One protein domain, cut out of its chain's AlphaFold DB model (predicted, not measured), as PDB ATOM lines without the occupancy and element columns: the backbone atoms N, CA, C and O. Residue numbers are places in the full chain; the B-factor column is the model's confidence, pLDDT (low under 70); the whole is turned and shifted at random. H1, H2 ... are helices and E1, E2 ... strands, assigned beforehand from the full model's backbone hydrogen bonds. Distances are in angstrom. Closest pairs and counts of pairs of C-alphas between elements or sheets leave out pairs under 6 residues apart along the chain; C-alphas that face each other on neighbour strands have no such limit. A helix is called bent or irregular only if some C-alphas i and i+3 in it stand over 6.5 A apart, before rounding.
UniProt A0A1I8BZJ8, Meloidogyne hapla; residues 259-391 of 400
ATOM      1  N   SER A 259     188.465 231.728 135.171       88.62
ATOM      2  CA  SER A 259     189.253 232.163 136.343       88.62
ATOM      3  C   SER A 259     188.404 232.407 137.591       88.62
ATOM      4  O   SER A 259     188.944 232.378 138.694       88.62
ATOM      5  N   GLY A 260     187.088 232.589 137.430       86.25
ATOM      6  CA  GLY A 260     186.194 233.016 138.505       86.25
ATOM      7  C   GLY A 260     186.299 232.174 139.777       86.25
ATOM      8  O   GLY A 260     186.468 232.717 140.865       86.25
ATOM      9  N   LEU A 261     186.288 230.836 139.679       87.06
ATOM     10  CA  LEU A 261     186.426 230.005 140.883       87.06
ATOM     11  C   LEU A 261     187.787 230.193 141.558       87.06
ATOM     12  O   LEU A 261     187.849 230.308 142.776       87.06
ATOM     13  N   LEU A 262     188.877 230.272 140.797       89.31
ATOM     14  CA  LEU A 262     190.201 230.497 141.375       89.31
ATOM     15  C   LEU A 262     190.247 231.816 142.166       89.31
ATOM     16  O   LEU A 262     190.794 231.852 143.268       89.31
ATOM     17  N   ASP A 263     189.655 232.877 141.621       89.75
ATOM     18  CA  ASP A 263     189.603 234.192 142.260       89.75
ATOM     19  C   ASP A 263     188.653 234.197 143.470       89.75
ATOM     20  O   ASP A 263     189.021 234.688 144.534       89.75
ATOM     21  N   THR A 264     187.520 233.496 143.373       88.88
ATOM     22  CA  THR A 264     186.600 233.219 144.487       88.88
ATOM     23  C   THR A 264     187.323 232.591 145.685       88.88
ATOM     24  O   THR A 264     187.180 233.060 146.814       88.88
ATOM     25  N   TYR A 265     188.143 231.558 145.468       90.50
ATOM     26  CA  TYR A 265     188.882 230.914 146.560       90.50
ATOM     27  C   TYR A 265     190.017 231.793 147.117       90.50
ATOM     28  O   TYR A 265     190.279 231.743 148.320       90.50
ATOM     29  N   LYS A 266     190.668 232.632 146.295       90.62
ATOM     30  CA  LYS A 266     191.640 233.631 146.790       90.62
ATOM     31  C   LYS A 266     190.959 234.671 147.680       90.62
ATOM     32  O   LYS A 266     191.452 234.956 148.769       90.62
ATOM     33  N   ASP A 267     189.820 235.199 147.243       88.62
ATOM     34  CA  ASP A 267     189.047 236.183 147.996       88.62
ATOM     35  C   ASP A 267     188.502 235.592 149.291       88.62
ATOM     36  O   ASP A 267     188.544 236.247 150.334       88.62
ATOM     37  N   PHE A 268     188.045 234.337 149.251       86.31
ATOM     38  CA  PHE A 268     187.663 233.591 150.444       86.31
ATOM     39  C   PHE A 268     188.825 233.491 151.439       86.31
ATOM     40  O   PHE A 268     188.653 233.817 152.613       86.31
ATOM     41  N   ASN A 269     190.018 233.100 150.975       88.69
ATOM     42  CA  ASN A 269     191.210 233.013 151.816       88.69
ATOM     43  C   ASN A 269     191.536 234.357 152.481       88.69
ATOM     44  O   ASN A 269     191.705 234.422 153.698       88.69
ATOM     45  N   ASN A 270     191.555 235.433 151.692       85.88
ATOM     46  CA  ASN A 270     191.874 236.773 152.175       85.88
ATOM     47  C   ASN A 270     190.852 237.259 153.213       85.88
ATOM     48  O   ASN A 270     191.247 237.702 154.289       85.88
ATOM     49  N   LYS A 271     189.549 237.118 152.924       82.25
ATOM     50  CA  LYS A 271     188.459 237.551 153.817       82.25
ATOM     51  C   LYS A 271     188.417 236.760 155.118       82.25
ATOM     52  O   LYS A 271     188.220 237.342 156.178       82.25
ATOM     53  N   ILE A 272     188.587 235.438 155.071       79.38
ATOM     54  CA  ILE A 272     188.588 234.627 156.297       79.38
ATOM     55  C   ILE A 272     189.845 234.892 157.126       79.38
ATOM     56  O   ILE A 272     189.752 234.961 158.349       79.38
ATOM     57  N   SER A 273     190.995 235.100 156.481       77.69
ATOM     58  CA  SER A 273     192.240 235.419 157.185       77.69
ATOM     59  C   SER A 273     192.200 236.794 157.866       77.69
ATOM     60  O   SER A 273     192.804 236.945 158.924       77.69
ATOM     61  N   SER A 274     191.486 237.782 157.308       74.62
ATOM     62  CA  SER A 274     191.340 239.114 157.920       74.62
ATOM     63  C   SER A 274     190.180 239.207 158.920       74.62
ATOM     64  O   SER A 274     190.354 239.729 160.020       74.62
ATOM     65  N   ASP A 275     189.004 238.678 158.561       66.88
ATOM     66  CA  ASP A 275     187.728 238.975 159.233       66.88
ATOM     67  C   ASP A 275     187.106 237.747 159.918       66.88
ATOM     68  O   ASP A 275     186.076 237.863 160.596       66.88
ATOM     69  N   GLY A 276     187.707 236.558 159.767       60.38
ATOM     70  CA  GLY A 276     187.145 235.280 160.226       60.38
ATOM     71  C   GLY A 276     186.766 235.267 161.710       60.38
ATOM     72  O   GLY A 276     185.774 234.651 162.097       60.38
ATOM     73  N   ILE A 277     187.482 236.042 162.527       57.09
ATOM     74  CA  ILE A 277     187.236 236.205 163.967       57.09
ATOM     75  C   ILE A 277     185.874 236.857 164.245       57.09
ATOM     76  O   ILE A 277     185.164 236.452 165.167       57.09
ATOM     77  N   LEU A 278     185.499 237.879 163.473       59.66
ATOM     78  CA  LEU A 278     184.264 238.632 163.687       59.66
ATOM     79  C   LEU A 278     183.049 237.863 163.149       59.66
ATOM     80  O   LEU A 278     182.005 237.821 163.801       59.66
ATOM     81  N   MET A 279     183.222 237.176 162.016       58.50
ATOM     82  CA  MET A 279     182.199 236.318 161.407       58.50
ATOM     83  C   MET A 279     181.817 235.133 162.306       58.50
ATOM     84  O   MET A 279     180.631 234.845 162.472       58.50
ATOM     85  N   LEU A 280     182.803 234.471 162.924       58.69
ATOM     86  CA  LEU A 280     182.570 233.329 163.817       58.69
ATOM     87  C   LEU A 280     181.943 233.736 165.150       58.69
ATOM     88  O   LEU A 280     181.003 233.086 165.611       58.69
ATOM     89  N   LYS A 281     182.398 234.851 165.738       57.25
ATOM     90  CA  LYS A 281     181.809 235.406 166.970       57.25
ATOM     91  C   LYS A 281     180.347 235.821 166.787       57.25
ATOM     92  O   LYS A 281     179.577 235.735 167.736       57.25
ATOM     93  N   ALA A 282     179.952 236.229 165.581       55.22
ATOM     94  CA  ALA A 282     178.566 236.569 165.270       55.22
ATOM     95  C   ALA A 282     177.660 235.339 165.055       55.22
ATOM     96  O   ALA A 282     176.445 235.449 165.201       55.22
ATOM     97  N   THR A 283     178.215 234.169 164.700       54.53
ATOM     98  CA  THR A 283     177.413 232.995 164.306       54.53
ATOM     99  C   THR A 283     177.163 231.980 165.419       54.53
ATOM    100  O   THR A 283     176.174 231.247 165.322       54.53
ATOM    101  N   LYS A 284     177.984 231.917 166.480       52.31
ATOM    102  CA  LYS A 284     177.728 231.042 167.641       52.31
ATOM    103  C   LYS A 284     178.215 231.665 168.958       52.31
ATOM    104  O   LYS A 284     179.389 231.988 169.096       52.31
ATOM    105  N   ASN A 285     177.330 231.727 169.961       47.97
ATOM    106  CA  ASN A 285     177.625 232.058 171.370       47.97
ATOM    107  C   ASN A 285     178.425 230.940 172.083       47.97
ATOM    108  O   ASN A 285     178.091 230.543 173.197       47.97
ATOM    109  N   SER A 286     179.443 230.369 171.440       46.47
ATOM    110  CA  SER A 286     180.231 229.263 171.990       46.47
ATOM    111  C   SER A 286     181.717 229.594 171.956       46.47
ATOM    112  O   SER A 286     182.271 229.876 170.900       46.47
ATOM    113  N   SER A 287     182.353 229.494 173.118       48.62
ATOM    114  CA  SER A 287     183.785 229.660 173.385       48.62
ATOM    115  C   SER A 287     184.671 228.509 172.873       48.62
ATOM    116  O   SER A 287     185.852 228.458 173.206       48.62
ATOM    117  N   GLU A 288     184.135 227.588 172.066       54.72
ATOM    118  CA  GLU A 288     184.917 226.531 171.420       54.72
ATOM    119  C   GLU A 288     185.470 226.985 170.067       54.72
ATOM    120  O   GLU A 288     184.794 227.650 169.279       54.72
ATOM    121  N   MET A 289     186.705 226.564 169.783       55.22
ATOM    122  CA  MET A 289     187.405 226.791 168.521       55.22
ATOM    123  C   MET A 289     186.724 226.001 167.394       55.22
ATOM    124  O   MET A 289     187.143 224.905 167.030       55.22
ATOM    125  N   SER A 290     185.609 226.530 166.888       66.69
ATOM    126  CA  SER A 290     184.788 225.837 165.897       66.69
ATOM    127  C   SER A 290     185.507 225.738 164.547       66.69
ATOM    128  O   SER A 290     186.043 226.719 164.030       66.69
ATOM    129  N   SER A 291     185.545 224.525 163.991       77.94
ATOM    130  CA  SER A 291     185.958 224.271 162.610       77.94
ATOM    131  C   SER A 291     184.965 224.912 161.640       77.94
ATOM    132  O   SER A 291     183.753 224.811 161.851       77.94
ATOM    133  N   ILE A 292     185.463 225.521 160.567       83.94
ATOM    134  CA  ILE A 292     184.634 226.121 159.520       83.94
ATOM    135  C   ILE A 292     184.369 225.069 158.447       83.94
ATOM    136  O   ILE A 292     185.302 224.615 157.789       83.94
ATOM    137  N   ARG A 293     183.104 224.716 158.217       88.50
ATOM    138  CA  ARG A 293     182.720 223.844 157.104       88.50
ATOM    139  C   ARG A 293     182.320 224.662 155.882       88.50
ATOM    140  O   ARG A 293     181.322 225.384 155.910       88.50
ATOM    141  N   VAL A 294     183.071 224.497 154.802       90.62
ATOM    142  CA  VAL A 294     182.785 225.069 153.486       90.62
ATOM    143  C   VAL A 294     182.287 223.949 152.585       90.62
ATOM    144  O   VAL A 294     182.967 222.948 152.378       90.62
ATOM    145  N   CYS A 295     181.082 224.099 152.062       92.56
ATOM    146  CA  CYS A 295     180.472 223.133 151.172       92.56
ATOM    147  C   CYS A 295     180.628 223.555 149.713       92.56
ATOM    148  O   CYS A 295     180.589 224.744 149.404       92.56
ATOM    149  N   ILE A 296     180.794 222.584 148.820       93.25
ATOM    150  CA  ILE A 296     180.863 222.794 147.373       93.25
ATOM    151  C   ILE A 296     179.697 222.057 146.715       93.25
ATOM    152  O   ILE A 296     179.440 220.894 147.042       93.25
ATOM    153  N   GLY A 297     178.997 222.756 145.821       91.88
ATOM    154  CA  GLY A 297     177.888 222.224 145.031       91.88
ATOM    155  C   GLY A 297     178.324 221.642 143.684       91.88
ATOM    156  O   GLY A 297     179.221 220.798 143.607       91.88
ATOM    157  N   LYS A 298     177.681 222.098 142.605       89.88
ATOM    158  CA  LYS A 298     177.756 221.481 141.268       89.88
ATOM    159  C   LYS A 298     179.121 221.633 140.582       89.88
ATOM    160  O   LYS A 298     179.538 220.773 139.812       89.88
ATOM    161  N   GLU A 299     179.880 222.672 140.934       90.19
ATOM    162  CA  GLU A 299     181.208 222.965 140.367       90.19
ATOM    163  C   GLU A 299     182.378 222.349 141.166       90.19
ATOM    164  O   GLU A 299     183.488 222.884 141.191       90.19
ATOM    165  N   TRP A 300     182.170 221.197 141.813       92.25
ATOM    166  CA  TRP A 300     183.216 220.491 142.574       92.25
ATOM    167  C   TRP A 300     184.481 220.193 141.747       92.25
ATOM    168  O   TRP A 300     185.596 220.223 142.270       92.25
ATOM    169  N   HIS A 301     184.328 219.953 140.443       92.62
ATOM    170  CA  HIS A 301     185.419 219.655 139.512       92.62
ATOM    171  C   HIS A 301     186.290 220.884 139.185       92.62
ATOM    172  O   HIS A 301     187.352 220.742 138.586       92.62
ATOM    173  N   ARG A 302     185.870 222.088 139.596       91.56
ATOM    174  CA  ARG A 302     186.629 223.342 139.459       91.56
ATOM    175  C   ARG A 302     187.233 223.837 140.771       91.56
ATOM    176  O   ARG A 302     187.775 224.941 140.816       91.56
ATOM    177  N   PHE A 303     187.138 223.049 141.841       93.62
ATOM    178  CA  PHE A 303     187.874 223.313 143.073       93.62
ATOM    179  C   PHE A 303     189.375 223.439 142.756       93.62
ATOM    180  O   PHE A 303     189.929 222.511 142.177       93.62
ATOM    181  N   PRO A 304     190.046 224.559 143.090       93.94
ATOM    182  CA  PRO A 304     191.407 224.796 142.622       93.94
ATOM    183  C   PRO A 304     192.464 224.032 143.422       93.94
ATOM    184  O   PRO A 304     193.435 223.572 142.832       93.94
ATOM    185  N   SER A 305     192.304 223.954 144.751       95.12
ATOM    186  CA  SER A 305     193.028 223.092 145.701       95.12
ATOM    187  C   SER A 305     192.911 223.648 147.133       95.12
ATOM    188  O   SER A 305     192.731 224.848 147.352       95.12
ATOM    189  N   SER A 306     193.130 222.792 148.129       94.88
ATOM    190  CA  SER A 306     193.330 223.100 149.542       94.88
ATOM    191  C   SER A 306     194.464 224.106 149.818       94.88
ATOM    192  O   SER A 306     194.473 224.734 150.882       94.88
ATOM    193  N   PHE A 307     195.382 224.345 148.868       94.62
ATOM    194  CA  PHE A 307     196.351 225.456 148.948       94.62
ATOM    195  C   PHE A 307     195.678 226.836 149.032       94.62
ATOM    196  O   PHE A 307     196.256 227.760 149.602       94.62
ATOM    197  N   PHE A 308     194.453 226.972 148.514       93.50
ATOM    198  CA  PHE A 308     193.681 228.214 148.557       93.50
ATOM    199  C   PHE A 308     192.822 228.357 149.813       93.50
ATOM    200  O   PHE A 308     192.165 229.373 149.985       93.50
ATOM    201  N   LEU A 309     192.828 227.374 150.712       91.06
ATOM    202  CA  LEU A 309     192.156 227.498 152.004       91.06
ATOM    203  C   LEU A 309     193.087 228.181 153.007       91.06
ATOM    204  O   LEU A 309     194.297 227.942 152.948       91.06
ATOM    205  N   PRO A 310     192.564 228.955 153.966       86.50
ATOM    206  CA  PRO A 310     193.402 229.560 154.989       86.50
ATOM    207  C   PRO A 310     194.094 228.494 155.857       86.50
ATOM    208  O   PRO A 310     193.678 227.325 155.955       86.50
ATOM    209  N   GLU A 311     195.219 228.881 156.446       78.31
ATOM    210  CA  GLU A 311     195.887 228.076 157.461       78.31
ATOM    211  C   GLU A 311     195.086 228.131 158.763       78.31
ATOM    212  O   GLU A 311     194.471 229.145 159.086       78.31
ATOM    213  N   SER A 312     195.036 227.015 159.488       70.31
ATOM    214  CA  SER A 312     194.357 226.971 160.779       70.31
ATOM    215  C   SER A 312     195.124 227.845 161.764       70.31
ATOM    216  O   SER A 312     196.249 227.519 162.140       70.31
ATOM    217  N   GLY A 313     194.532 228.981 162.120       62.31
ATOM    218  CA  GLY A 313     195.129 229.965 163.013       62.31
ATOM    219  C   GLY A 313     194.786 229.722 164.480       62.31
ATOM    220  O   GLY A 313     194.070 228.792 164.839       62.31
ATOM    221  N   LYS A 314     195.273 230.613 165.349       56.16
ATOM    222  CA  LYS A 314     194.882 230.642 166.770       56.16
ATOM    223  C   LYS A 314     193.426 231.074 166.973       56.16
ATOM    224  O   LYS A 314     192.869 230.821 168.036       56.16
ATOM    225  N   ASP A 315     192.838 231.728 165.970       57.41
ATOM    226  CA  ASP A 315     191.556 232.418 166.101       57.41
ATOM    227  C   ASP A 315     190.356 231.647 165.529       57.41
ATOM    228  O   ASP A 315     189.213 231.947 165.876       57.41
ATOM    229  N   PHE A 316     190.589 230.649 164.671       70.06
ATOM    230  CA  PHE A 316     189.552 229.754 164.160       70.06
ATOM    231  C   PHE A 316     190.104 228.352 163.901       70.06
ATOM    232  O   PHE A 316     191.289 228.176 163.627       70.06
ATOM    233  N   GLY A 317     189.227 227.351 164.015       72.69
ATOM    234  CA  GLY A 317     189.592 225.950 163.844       72.69
ATOM    235  C   GLY A 317     189.927 225.575 162.398       72.69
ATOM    236  O   GLY A 317     190.165 226.402 161.521       72.69
ATOM    237  N   GLU A 318     189.943 224.276 162.123       80.19
ATOM    238  CA  GLU A 318     190.210 223.764 160.779       80.19
ATOM    239  C   GLU A 318     189.126 224.199 159.777       80.19
ATOM    240  O   GLU A 318     187.936 224.139 160.088       80.19
ATOM    241  N   VAL A 319     189.535 224.629 158.577       87.50
ATOM    242  CA  VAL A 319     188.611 224.811 157.448       87.50
ATOM    243  C   VAL A 319     188.494 223.489 156.705       87.50
ATOM    244  O   VAL A 319     189.470 223.008 156.126       87.50
ATOM    245  N   GLU A 320     187.301 222.908 156.745       89.00
ATOM    246  CA  GLU A 320     186.957 221.626 156.143       89.00
ATOM    247  C   GLU A 320     186.118 221.851 154.881       89.00
ATOM    248  O   GLU A 320     185.087 222.523 154.935       89.00
ATOM    249  N   ILE A 321     186.534 221.252 153.762       92.50
ATOM    250  CA  ILE A 321     185.742 221.223 152.530       92.50
ATOM    251  C   ILE A 321     184.881 219.961 152.511       92.50
ATOM    252  O   ILE A 321     185.375 218.861 152.758       92.50
ATOM    253  N   ARG A 322     183.593 220.112 152.201       94.75
ATOM    254  CA  ARG A 322     182.639 219.009 152.018       94.75
ATOM    255  C   ARG A 322     181.822 219.204 150.746       94.75
ATOM    256  O   ARG A 322     181.714 220.315 150.241       94.75
ATOM    257  N   PHE A 323     181.228 218.130 150.243       95.31
ATOM    258  CA  PHE A 323     180.349 218.189 149.078       95.31
ATOM    259  C   PHE A 323     178.892 218.111 149.521       95.31
ATOM    260  O   PHE A 323     178.556 217.340 150.422       95.31
ATOM    261  N   ILE A 324     178.029 218.898 148.890       94.69
ATOM    262  CA  ILE A 324     176.582 218.683 148.961       94.69
ATOM    263  C   ILE A 324     176.144 217.868 147.748       94.69
ATOM    264  O   ILE A 324     176.817 217.853 146.716       94.69
ATOM    265  N   ARG A 325     175.034 217.147 147.884       94.44
ATOM    266  CA  ARG A 325     174.521 216.322 146.793       94.44
ATOM    267  C   ARG A 325     174.026 217.217 145.658       94.44
ATOM    268  O   ARG A 325     173.202 218.085 145.907       94.44
ATOM    269  N   SER A 326     174.514 216.973 144.445       92.94
ATOM    270  CA  SER A 326     174.106 217.669 143.215       92.94
ATOM    271  C   SER A 326     173.497 216.671 142.214       92.94
ATOM    272  O   SER A 326     173.222 215.528 142.586       92.94
ATOM    273  N   GLU A 327     173.272 217.046 140.951       93.44
ATOM    274  CA  GLU A 327     172.846 216.110 139.896       93.44
ATOM    275  C   GLU A 327     173.949 215.138 139.451       93.44
ATOM    276  O   GLU A 327     173.694 214.188 138.711       93.44
ATOM    277  N   PHE A 328     175.179 215.322 139.927       93.50
ATOM    278  CA  PHE A 328     176.282 214.416 139.647       93.50
ATOM    279  C   PHE A 328     176.067 213.048 140.324       93.50
ATOM    280  O   PHE A 328     175.894 212.959 141.538       93.50
ATOM    281  N   ARG A 329     176.086 211.965 139.530       92.94
ATOM    282  CA  ARG A 329     175.813 210.572 139.959       92.94
ATOM    283  C   ARG A 329     177.028 209.652 139.820       92.94
ATOM    284  O   ARG A 329     176.903 208.510 139.384       92.94
ATOM    285  N   ALA A 330     178.207 210.153 140.160       92.56
ATOM    286  CA  ALA A 330     179.455 209.403 140.063       92.56
ATOM    287  C   ALA A 330     180.318 209.599 141.315       92.56
ATOM    288  O   ALA A 330     179.930 210.283 142.266       92.56
ATOM    289  N   LEU A 331     181.469 208.933 141.352       92.38
ATOM    290  CA  LEU A 331     182.343 208.946 142.511       92.38
ATOM    291  C   LEU A 331     183.021 210.312 142.677       92.38
ATOM    292  O   LEU A 331     183.758 210.764 141.805       92.38
ATOM    293  N   LEU A 332     182.808 210.945 143.831       94.12
ATOM    294  CA  LEU A 332     183.533 212.152 144.222       94.12
ATOM    295  C   LEU A 332     184.851 211.820 144.936       94.12
ATOM    296  O   LEU A 332     184.948 210.768 145.574       94.12
ATOM    297  N   PRO A 333     185.846 212.724 144.914       93.88
ATOM    298  CA  PRO A 333     187.051 212.613 145.734       93.88
ATOM    299  C   PRO A 333     186.722 212.449 147.225       93.88
ATOM    300  O   PRO A 333     185.724 212.969 147.720       93.88
ATOM    301  N   ASP A 334     187.542 211.688 147.945       92.19
ATOM    302  CA  ASP A 334     187.428 211.485 149.395       92.19
ATOM    303  C   ASP A 334     188.394 212.376 150.154       92.19
ATOM    304  O   ASP A 334     189.372 212.844 149.590       92.19
ATOM    305  N   ILE A 335     188.191 212.537 151.452       92.69
ATOM    306  CA  ILE A 335     189.182 213.166 152.323       92.69
ATOM    307  C   ILE A 335     190.145 212.076 152.814       92.69
ATOM    308  O   ILE A 335     189.730 210.964 153.151       92.69
ATOM    309  N   PHE A 336     191.444 212.373 152.873       94.00
ATOM    310  CA  PHE A 336     192.399 211.466 153.514       94.00
ATOM    311  C   PHE A 336     192.039 211.246 154.995       94.00
ATOM    312  O   PHE A 336     191.781 212.189 155.744       94.00
ATOM    313  N   LEU A 337     192.064 209.989 155.442       92.81
ATOM    314  CA  LEU A 337     191.776 209.640 156.834       92.81
ATOM    315  C   LEU A 337     192.848 210.208 157.776       92.81
ATOM    316  O   LEU A 337     194.042 210.129 157.498       92.81
ATOM    317  N   LYS A 338     192.433 210.741 158.933       91.25
ATOM    318  CA  LYS A 338     193.364 211.304 159.928       91.25
ATOM    319  C   LYS A 338     194.327 210.227 160.450       91.25
ATOM    320  O   LYS A 338     193.928 209.084 160.680       91.25
ATOM    321  N   GLY A 339     195.586 210.592 160.677       91.06
ATOM    322  CA  GLY A 339     196.631 209.702 161.194       91.06
ATOM    323  C   GLY A 339     197.825 210.486 161.738       91.06
ATOM    324  O   GLY A 339     197.975 211.677 161.467       91.06
ATOM    325  N   SER A 340     198.670 209.829 162.531       90.56
ATOM    326  CA  SER A 340     199.821 210.467 163.190       90.56
ATOM    327  C   SER A 340     200.974 210.738 162.211       90.56
ATOM    328  O   SER A 340     201.585 211.819 162.198       90.56
ATOM    329  N   THR A 341     201.234 209.763 161.339       94.12
ATOM    330  CA  THR A 341     202.303 209.775 160.337       94.12
ATOM    331  C   THR A 341     201.729 209.716 158.928       94.12
ATOM    332  O   THR A 341     200.655 209.163 158.702       94.12
ATOM    333  N   LEU A 342     202.472 210.251 157.956       92.94
ATOM    334  CA  LEU A 342     202.065 210.208 156.549       92.94
ATOM    335  C   LEU A 342     201.883 208.763 156.061       92.94
ATOM    336  O   LEU A 342     200.914 208.469 155.379       92.94
ATOM    337  N   THR A 343     202.773 207.855 156.464       92.62
ATOM    338  CA  THR A 343     202.694 206.424 156.131       92.62
ATOM    339  C   THR A 343     201.484 205.727 156.732       92.62
ATOM    340  O   THR A 343     200.982 204.779 156.140       92.62
ATOM    341  N   GLU A 344     201.022 206.158 157.906       94.69
ATOM    342  CA  GLU A 344     199.774 205.653 158.476       94.69
ATOM    343  C   GLU A 344     198.582 206.138 157.645       94.69
ATOM    344  O   GLU A 344     197.742 205.329 157.265       94.69
ATOM    345  N   ILE A 345     198.541 207.434 157.309       94.56
ATOM    346  CA  ILE A 345     197.455 208.037 156.522       94.56
ATOM    347  C   ILE A 345     197.327 207.354 155.156       94.56
ATOM    348  O   ILE A 345     196.246 206.894 154.802       94.56
ATOM    349  N   THR A 346     198.430 207.226 154.415       93.25
ATOM    350  CA  THR A 346     198.420 206.678 153.050       93.25
ATOM    351  C   THR A 346     198.185 205.172 152.982       93.25
ATOM    352  O   THR A 346     197.999 204.650 151.890       93.25
ATOM    353  N   ARG A 347     198.195 204.458 154.117       93.38
ATOM    354  CA  ARG A 347     197.909 203.014 154.199       93.38
ATOM    355  C   ARG A 347     196.508 202.699 154.711       93.38
ATOM    356  O   ARG A 347     196.112 201.535 154.676       93.38
ATOM    357  N   LYS A 348     195.762 203.692 155.203       94.00
ATOM    358  CA  LYS A 348     194.376 203.471 155.619       94.00
ATOM    359  C   LYS A 348     193.503 203.259 154.389       94.00
ATOM    360  O   LYS A 348     193.563 204.032 153.440       94.00
ATOM    361  N   ILE A 349     192.683 202.214 154.435       92.62
ATOM    362  CA  ILE A 349     191.727 201.894 153.377       92.62
ATOM    363  C   ILE A 349     190.458 202.722 153.621       92.62
ATOM    364  O   ILE A 349     189.839 202.560 154.678       92.62
ATOM    365  N   PRO A 350     190.067 203.611 152.692       88.69
ATOM    366  CA  PRO A 350     188.826 204.365 152.808       88.69
ATOM    367  C   PRO A 350     187.630 203.426 152.684       88.69
ATOM    368  O   PRO A 350     187.629 202.498 151.873       88.69
ATOM    369  N   ILE A 351     186.604 203.662 153.496       84.44
ATOM    370  CA  ILE A 351     185.403 202.831 153.474       84.44
ATOM    371  C   ILE A 351     184.606 203.171 152.206       84.44
ATOM    372  O   ILE A 351     184.535 204.326 151.797       84.44
ATOM    373  N   HIS A 352     184.015 202.153 151.585       81.31
ATOM    374  CA  HIS A 352     183.078 202.264 150.464       81.31
ATOM    375  C   HIS A 352     183.644 202.737 149.116       81.31
ATOM    376  O   HIS A 352     182.895 202.690 148.148       81.31
ATOM    377  N   GLN A 353     184.924 203.110 148.973       85.25
ATOM    378  CA  GLN A 353     185.523 203.431 147.661       85.25
ATOM    379  C   GLN A 353     185.390 202.279 146.644       85.25
ATOM    380  O   GLN A 353     185.697 201.130 146.955       85.25
ATOM    381  N   ASN A 354     184.971 202.601 145.417       89.62
ATOM    382  CA  ASN A 354     184.783 201.638 144.327       89.62
ATOM    383  C   ASN A 354     185.516 202.078 143.045       89.62
ATOM    384  O   ASN A 354     185.706 203.272 142.831       89.62
ATOM    385  N   ASP A 355     185.899 201.118 142.207       89.56
ATOM    386  CA  ASP A 355     186.551 201.293 140.897       89.56
ATOM    387  C   ASP A 355     185.561 201.367 139.719       89.56
ATOM    388  O   ASP A 355     185.955 201.577 138.575       89.56
ATOM    389  N   GLU A 356     184.261 201.257 139.993       91.75
ATOM    390  CA  GLU A 356     183.182 201.317 138.997       91.75
ATOM    391  C   GLU A 356     182.596 202.733 138.825       91.75
ATOM    392  O   GLU A 356     181.574 202.910 138.163       91.75
ATOM    393  N   ASN A 357     183.208 203.752 139.442       91.94
ATOM    394  CA  ASN A 357     182.734 205.142 139.447       91.94
ATOM    395  C   ASN A 357     181.269 205.307 139.921       91.94
ATOM    396  O   ASN A 357     180.556 206.217 139.496       91.94
ATOM    397  N   ARG A 358     180.797 204.425 140.811       93.56
ATOM    398  CA  ARG A 358     179.436 204.477 141.366       93.56
ATOM    399  C   ARG A 358     179.321 205.565 142.430       93.56
ATOM    400  O   ARG A 358     180.207 205.678 143.284       93.56
ATOM    401  N   GLU A 359     178.211 206.308 142.398       93.94
ATOM    402  CA  GLU A 359     177.851 207.318 143.407       93.94
ATOM    403  C   GLU A 359     177.883 206.728 144.825       93.94
ATOM    404  O   GLU A 359     177.480 205.587 145.054       93.94
ATOM    405  N   GLN A 360     178.348 207.530 145.785       91.81
ATOM    406  CA  GLN A 360     178.386 207.180 147.206       91.81
ATOM    407  C   GLN A 360     177.711 208.281 148.004       91.81
ATOM    408  O   GLN A 360     178.202 209.412 148.046       91.81
ATOM    409  N   LEU A 361     176.583 207.955 148.629       91.88
ATOM    410  CA  LEU A 361     175.757 208.947 149.311       91.88
ATOM    411  C   LEU A 361     176.415 209.463 150.598       91.88
ATOM    412  O   LEU A 361     176.164 210.592 151.008       91.88
ATOM    413  N   GLU A 362     177.311 208.676 151.190       90.38
ATOM    414  CA  GLU A 362     178.063 209.001 152.403       90.38
ATOM    415  C   GLU A 362     179.090 210.124 152.191       90.38
ATOM    416  O   GLU A 362     179.581 210.708 153.158       90.38
ATOM    417  N   ARG A 363     179.423 210.446 150.930       90.25
ATOM    418  CA  ARG A 363     180.335 211.553 150.584       90.25
ATOM    419  C   ARG A 363     179.690 212.919 150.758       90.25
ATOM    420  O   ARG A 363     180.405 213.916 150.883       90.25
ATOM    421  N   TYR A 364     178.363 212.963 150.760       93.81
ATOM    422  CA  TYR A 364     177.609 214.197 150.857       93.81
ATOM    423  C   TYR A 364     177.289 214.542 152.307       93.81
ATOM    424  O   TYR A 364     177.027 213.674 153.139       93.81
ATOM    425  N   VAL A 365     177.262 215.838 152.600       94.00
ATOM    426  CA  VAL A 365     176.760 216.363 153.871       94.00
ATOM    427  C   VAL A 365     175.438 217.102 153.656       94.00
ATOM    428  O   VAL A 365     175.224 217.666 152.581       94.00
ATOM    429  N   PRO A 366     174.546 217.128 154.662       92.88
ATOM    430  CA  PRO A 366     173.342 217.947 154.601       92.88
ATOM    431  C   PRO A 366     173.708 219.438 154.582       92.88
ATOM    432  O   PRO A 366     174.669 219.860 155.244       92.88
ATOM    433  N   LEU A 367     172.930 220.231 153.837       89.31
ATOM    434  CA  LEU A 367     173.164 221.662 153.617       89.31
ATOM    435  C   LEU A 367     173.193 222.451 154.934       89.31
ATOM    436  O   LEU A 367     173.991 223.368 155.104       89.31
ATOM    437  N   GLU A 368     172.378 222.045 155.907       87.75
ATOM    438  CA  GLU A 368     172.247 222.680 157.220       87.75
ATOM    439  C   GLU A 368     173.528 222.571 158.059       87.75
ATOM    440  O   GLU A 368     173.710 223.315 159.024       87.75
ATOM    441  N   SER A 369     174.423 221.643 157.702       88.75
ATOM    442  CA  SER A 369     175.710 221.478 158.375       88.75
ATOM    443  C   SER A 369     176.796 222.431 157.864       88.75
ATOM    444  O   SER A 369     177.842 222.551 158.502       88.75
ATOM    445  N   CYS A 370     176.568 223.096 156.729       87.31
ATOM    446  CA  CYS A 370     177.524 223.983 156.078       87.31
ATOM    447  C   CYS A 370     177.529 225.374 156.737       87.31
ATOM    448  O   CYS A 370     176.477 225.941 157.026       87.31
ATOM    449  N   ASN A 371     178.714 225.954 156.959       83.19
ATOM    450  CA  ASN A 371     178.847 227.363 157.357       83.19
ATOM    451  C   ASN A 371     178.909 228.292 156.141       83.19
ATOM    452  O   ASN A 371     178.448 229.427 156.202       83.19
ATOM    453  N   PHE A 372     179.509 227.801 155.060       85.75
ATOM    454  CA  PHE A 372     179.636 228.475 153.776       85.75
ATOM    455  C   PHE A 372     179.277 227.479 152.676       85.75
ATOM    456  O   PHE A 372     179.538 226.286 152.827       85.75
ATOM    457  N   LEU A 373     178.723 227.958 151.568       88.25
ATOM    458  CA  LEU A 373     178.516 227.169 150.358       88.25
ATOM    459  C   LEU A 373     179.053 227.963 149.168       88.25
ATOM    460  O   LEU A 373     178.755 229.145 149.013       88.25
ATOM    461  N   ILE A 374     179.844 227.289 148.341       88.75
ATOM    462  CA  ILE A 374     180.351 227.788 147.068       88.75
ATOM    463  C   ILE A 374     179.639 227.004 145.968       88.75
ATOM    464  O   ILE A 374     179.785 225.783 145.876       88.75
ATOM    465  N   ASP A 375     178.857 227.708 145.150       88.94
ATOM    466  CA  ASP A 375     178.104 227.108 144.051       88.94
ATOM    467  C   ASP A 375     177.912 228.085 142.879       88.94
ATOM    468  O   ASP A 375     178.085 229.296 143.036       88.94
ATOM    469  N   LEU A 376     177.573 227.554 141.701       85.81
ATOM    470  CA  LEU A 376     177.337 228.341 140.490       85.81
ATOM    471  C   LEU A 376     175.894 228.856 140.414       85.81
ATOM    472  O   LEU A 376     174.934 228.084 140.470       85.81
ATOM    473  N   VAL A 377     175.755 230.166 140.200       84.44
ATOM    474  CA  VAL A 377     174.471 230.864 140.035       84.44
ATOM    475  C   VAL A 377     174.124 231.005 138.548       84.44
ATOM    476  O   VAL A 377     175.009 231.116 137.703       84.44
ATOM    477  N   GLY A 378     172.828 231.030 138.220       82.31
ATOM    478  CA  GLY A 378     172.341 231.306 136.860       82.31
ATOM    479  C   GLY A 378     172.105 230.075 135.981       82.31
ATOM    480  O   GLY A 378     171.807 230.224 134.800       82.31
ATOM    481  N   MET A 379     172.207 228.874 136.553       83.25
ATOM    482  CA  MET A 379     171.789 227.621 135.916       83.25
ATOM    483  C   MET A 379     170.285 227.383 136.108       83.25
ATOM    484  O   MET A 379     169.693 227.881 137.068       83.25
ATOM    485  N   GLU A 380     169.671 226.602 135.215       88.31
ATOM    486  CA  GLU A 380     168.297 226.127 135.411       88.31
ATOM    487  C   GLU A 380     168.219 225.284 136.697       88.31
ATOM    488  O   GLU A 380     169.007 224.349 136.855       88.31
ATOM    489  N   PRO A 381     167.326 225.623 137.645       90.75
ATOM    490  CA  PRO A 381     167.271 224.946 138.931       90.75
ATOM    491  C   PRO A 381     166.640 223.556 138.800       90.75
ATOM    492  O   PRO A 381     165.602 223.396 138.157       90.75
ATOM    493  N   THR A 382     167.221 222.574 139.484       91.62
ATOM    494  CA  THR A 382     166.637 221.235 139.664       91.62
ATOM    495  C   THR A 382     166.293 220.988 141.135       91.62
ATOM    496  O   THR A 382     166.549 221.837 141.991       91.62
ATOM    497  N   GLU A 383     165.710 219.826 141.454       89.94
ATOM    498  CA  GLU A 383     165.456 219.426 142.846       89.94
ATOM    499  C   GLU A 383     166.740 219.369 143.686       89.94
ATOM    500  O   GLU A 383     166.722 219.754 144.854       89.94
ATOM    501  N   LEU A 384     167.850 218.903 143.103       88.38
ATOM    502  CA  LEU A 384     169.123 218.725 143.810       88.38
ATOM    503  C   LEU A 384     170.138 219.833 143.530       88.38
ATOM    504  O   LEU A 384     171.142 219.928 144.227       88.38
ATOM    505  N   GLU A 385     169.869 220.701 142.559       90.81
ATOM    506  CA  GLU A 385     170.663 221.890 142.266       90.81
ATOM    507  C   GLU A 385     169.781 223.147 142.196       90.81
ATOM    508  O   GLU A 385     169.741 223.827 141.162       90.81
ATOM    509  N   PRO A 386     169.052 223.484 143.277       89.88
ATOM    510  CA  PRO A 386     168.251 224.692 143.313       89.88
ATOM    511  C   PRO A 386     169.134 225.943 143.254       89.88
ATOM    512  O   PRO A 386     170.346 225.915 143.470       89.88
ATOM    513  N   ASP A 387     168.504 227.086 143.000       87.75
ATOM    514  CA  ASP A 387     169.177 228.377 143.085       87.75
ATOM    515  C   ASP A 387     169.391 228.766 144.557       87.75
ATOM    516  O   ASP A 387     168.568 229.455 145.171       87.75
ATOM    517  N   TYR A 388     170.503 228.296 145.132       84.62
ATOM    518  CA  TYR A 388     170.841 228.539 146.534       84.62
ATOM    519  C   TYR A 388     170.933 230.034 146.865       84.62
ATOM    520  O   TYR A 388     170.664 230.403 148.005       84.62
ATOM    521  N   SER A 389     171.219 230.911 145.889       80.56
ATOM    522  CA  SER A 389     171.311 232.366 146.111       80.56
ATOM    523  C   SER A 389     170.006 232.987 146.620       80.56
ATOM    524  O   SER A 389     170.018 234.024 147.285       80.56
ATOM    525  N   LYS A 390     168.870 232.326 146.363       82.00
ATOM    526  CA  LYS A 390     167.537 232.736 146.824       82.00
ATOM    527  C   LYS A 390     167.166 232.158 148.194       82.00
ATOM    528  O   LYS A 390     166.147 232.551 148.761       82.00
ATOM    529  N   MET A 391     167.964 231.242 148.743       74.56
ATOM    530  CA  MET A 391     167.723 230.622 150.046       74.56
ATOM    531  C   MET A 391     168.356 231.486 151.150       74.56
ATOM    532  O   MET A 391     169.563 231.496 151.353       74.56
TER     533      MET A 391
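This is residues 259 to 391 of the 400 residues of a protein of Meloidogyne hapla (UniProt A0A1I8BZJ8). A parallel sheet, E2 E1 E3, lies among long loops with little regular structure; H1 grazes it, H2 is far. H1 E1 E2 H2 E3 hold 41 of 133 printed residues, class mixed. It is compact, radius of gyration of the C-alphas 16.2 A, spanning 45 by 44 by 31 A.

H1, residues 260 to 283, only grazes the sheet; 18 of 20 O i to N i+4 pairs are within hydrogen-bond range. E1, residues 292 to 296, has N 294 2.8 A from O 320 of parallel E2, residues 319 to 323, and N 295 2.8 A from O 372 of parallel E3, residues 372 to 374. E2, H2, residues 342 to 345, and E3 form a split strand-helix-strand unit, E1 between, crossover left-handed.

H1 begins at C-alpha (186.194, 233.016, 138.505) and is irregular, C-alphas 274 and 277 7.9 A apart. E3 ends at (180.351, 227.788, 147.068).

Links after E1, E2 and H2 are long. The pLDDT is under 70 in residues 275 to 290 and 313 to 315.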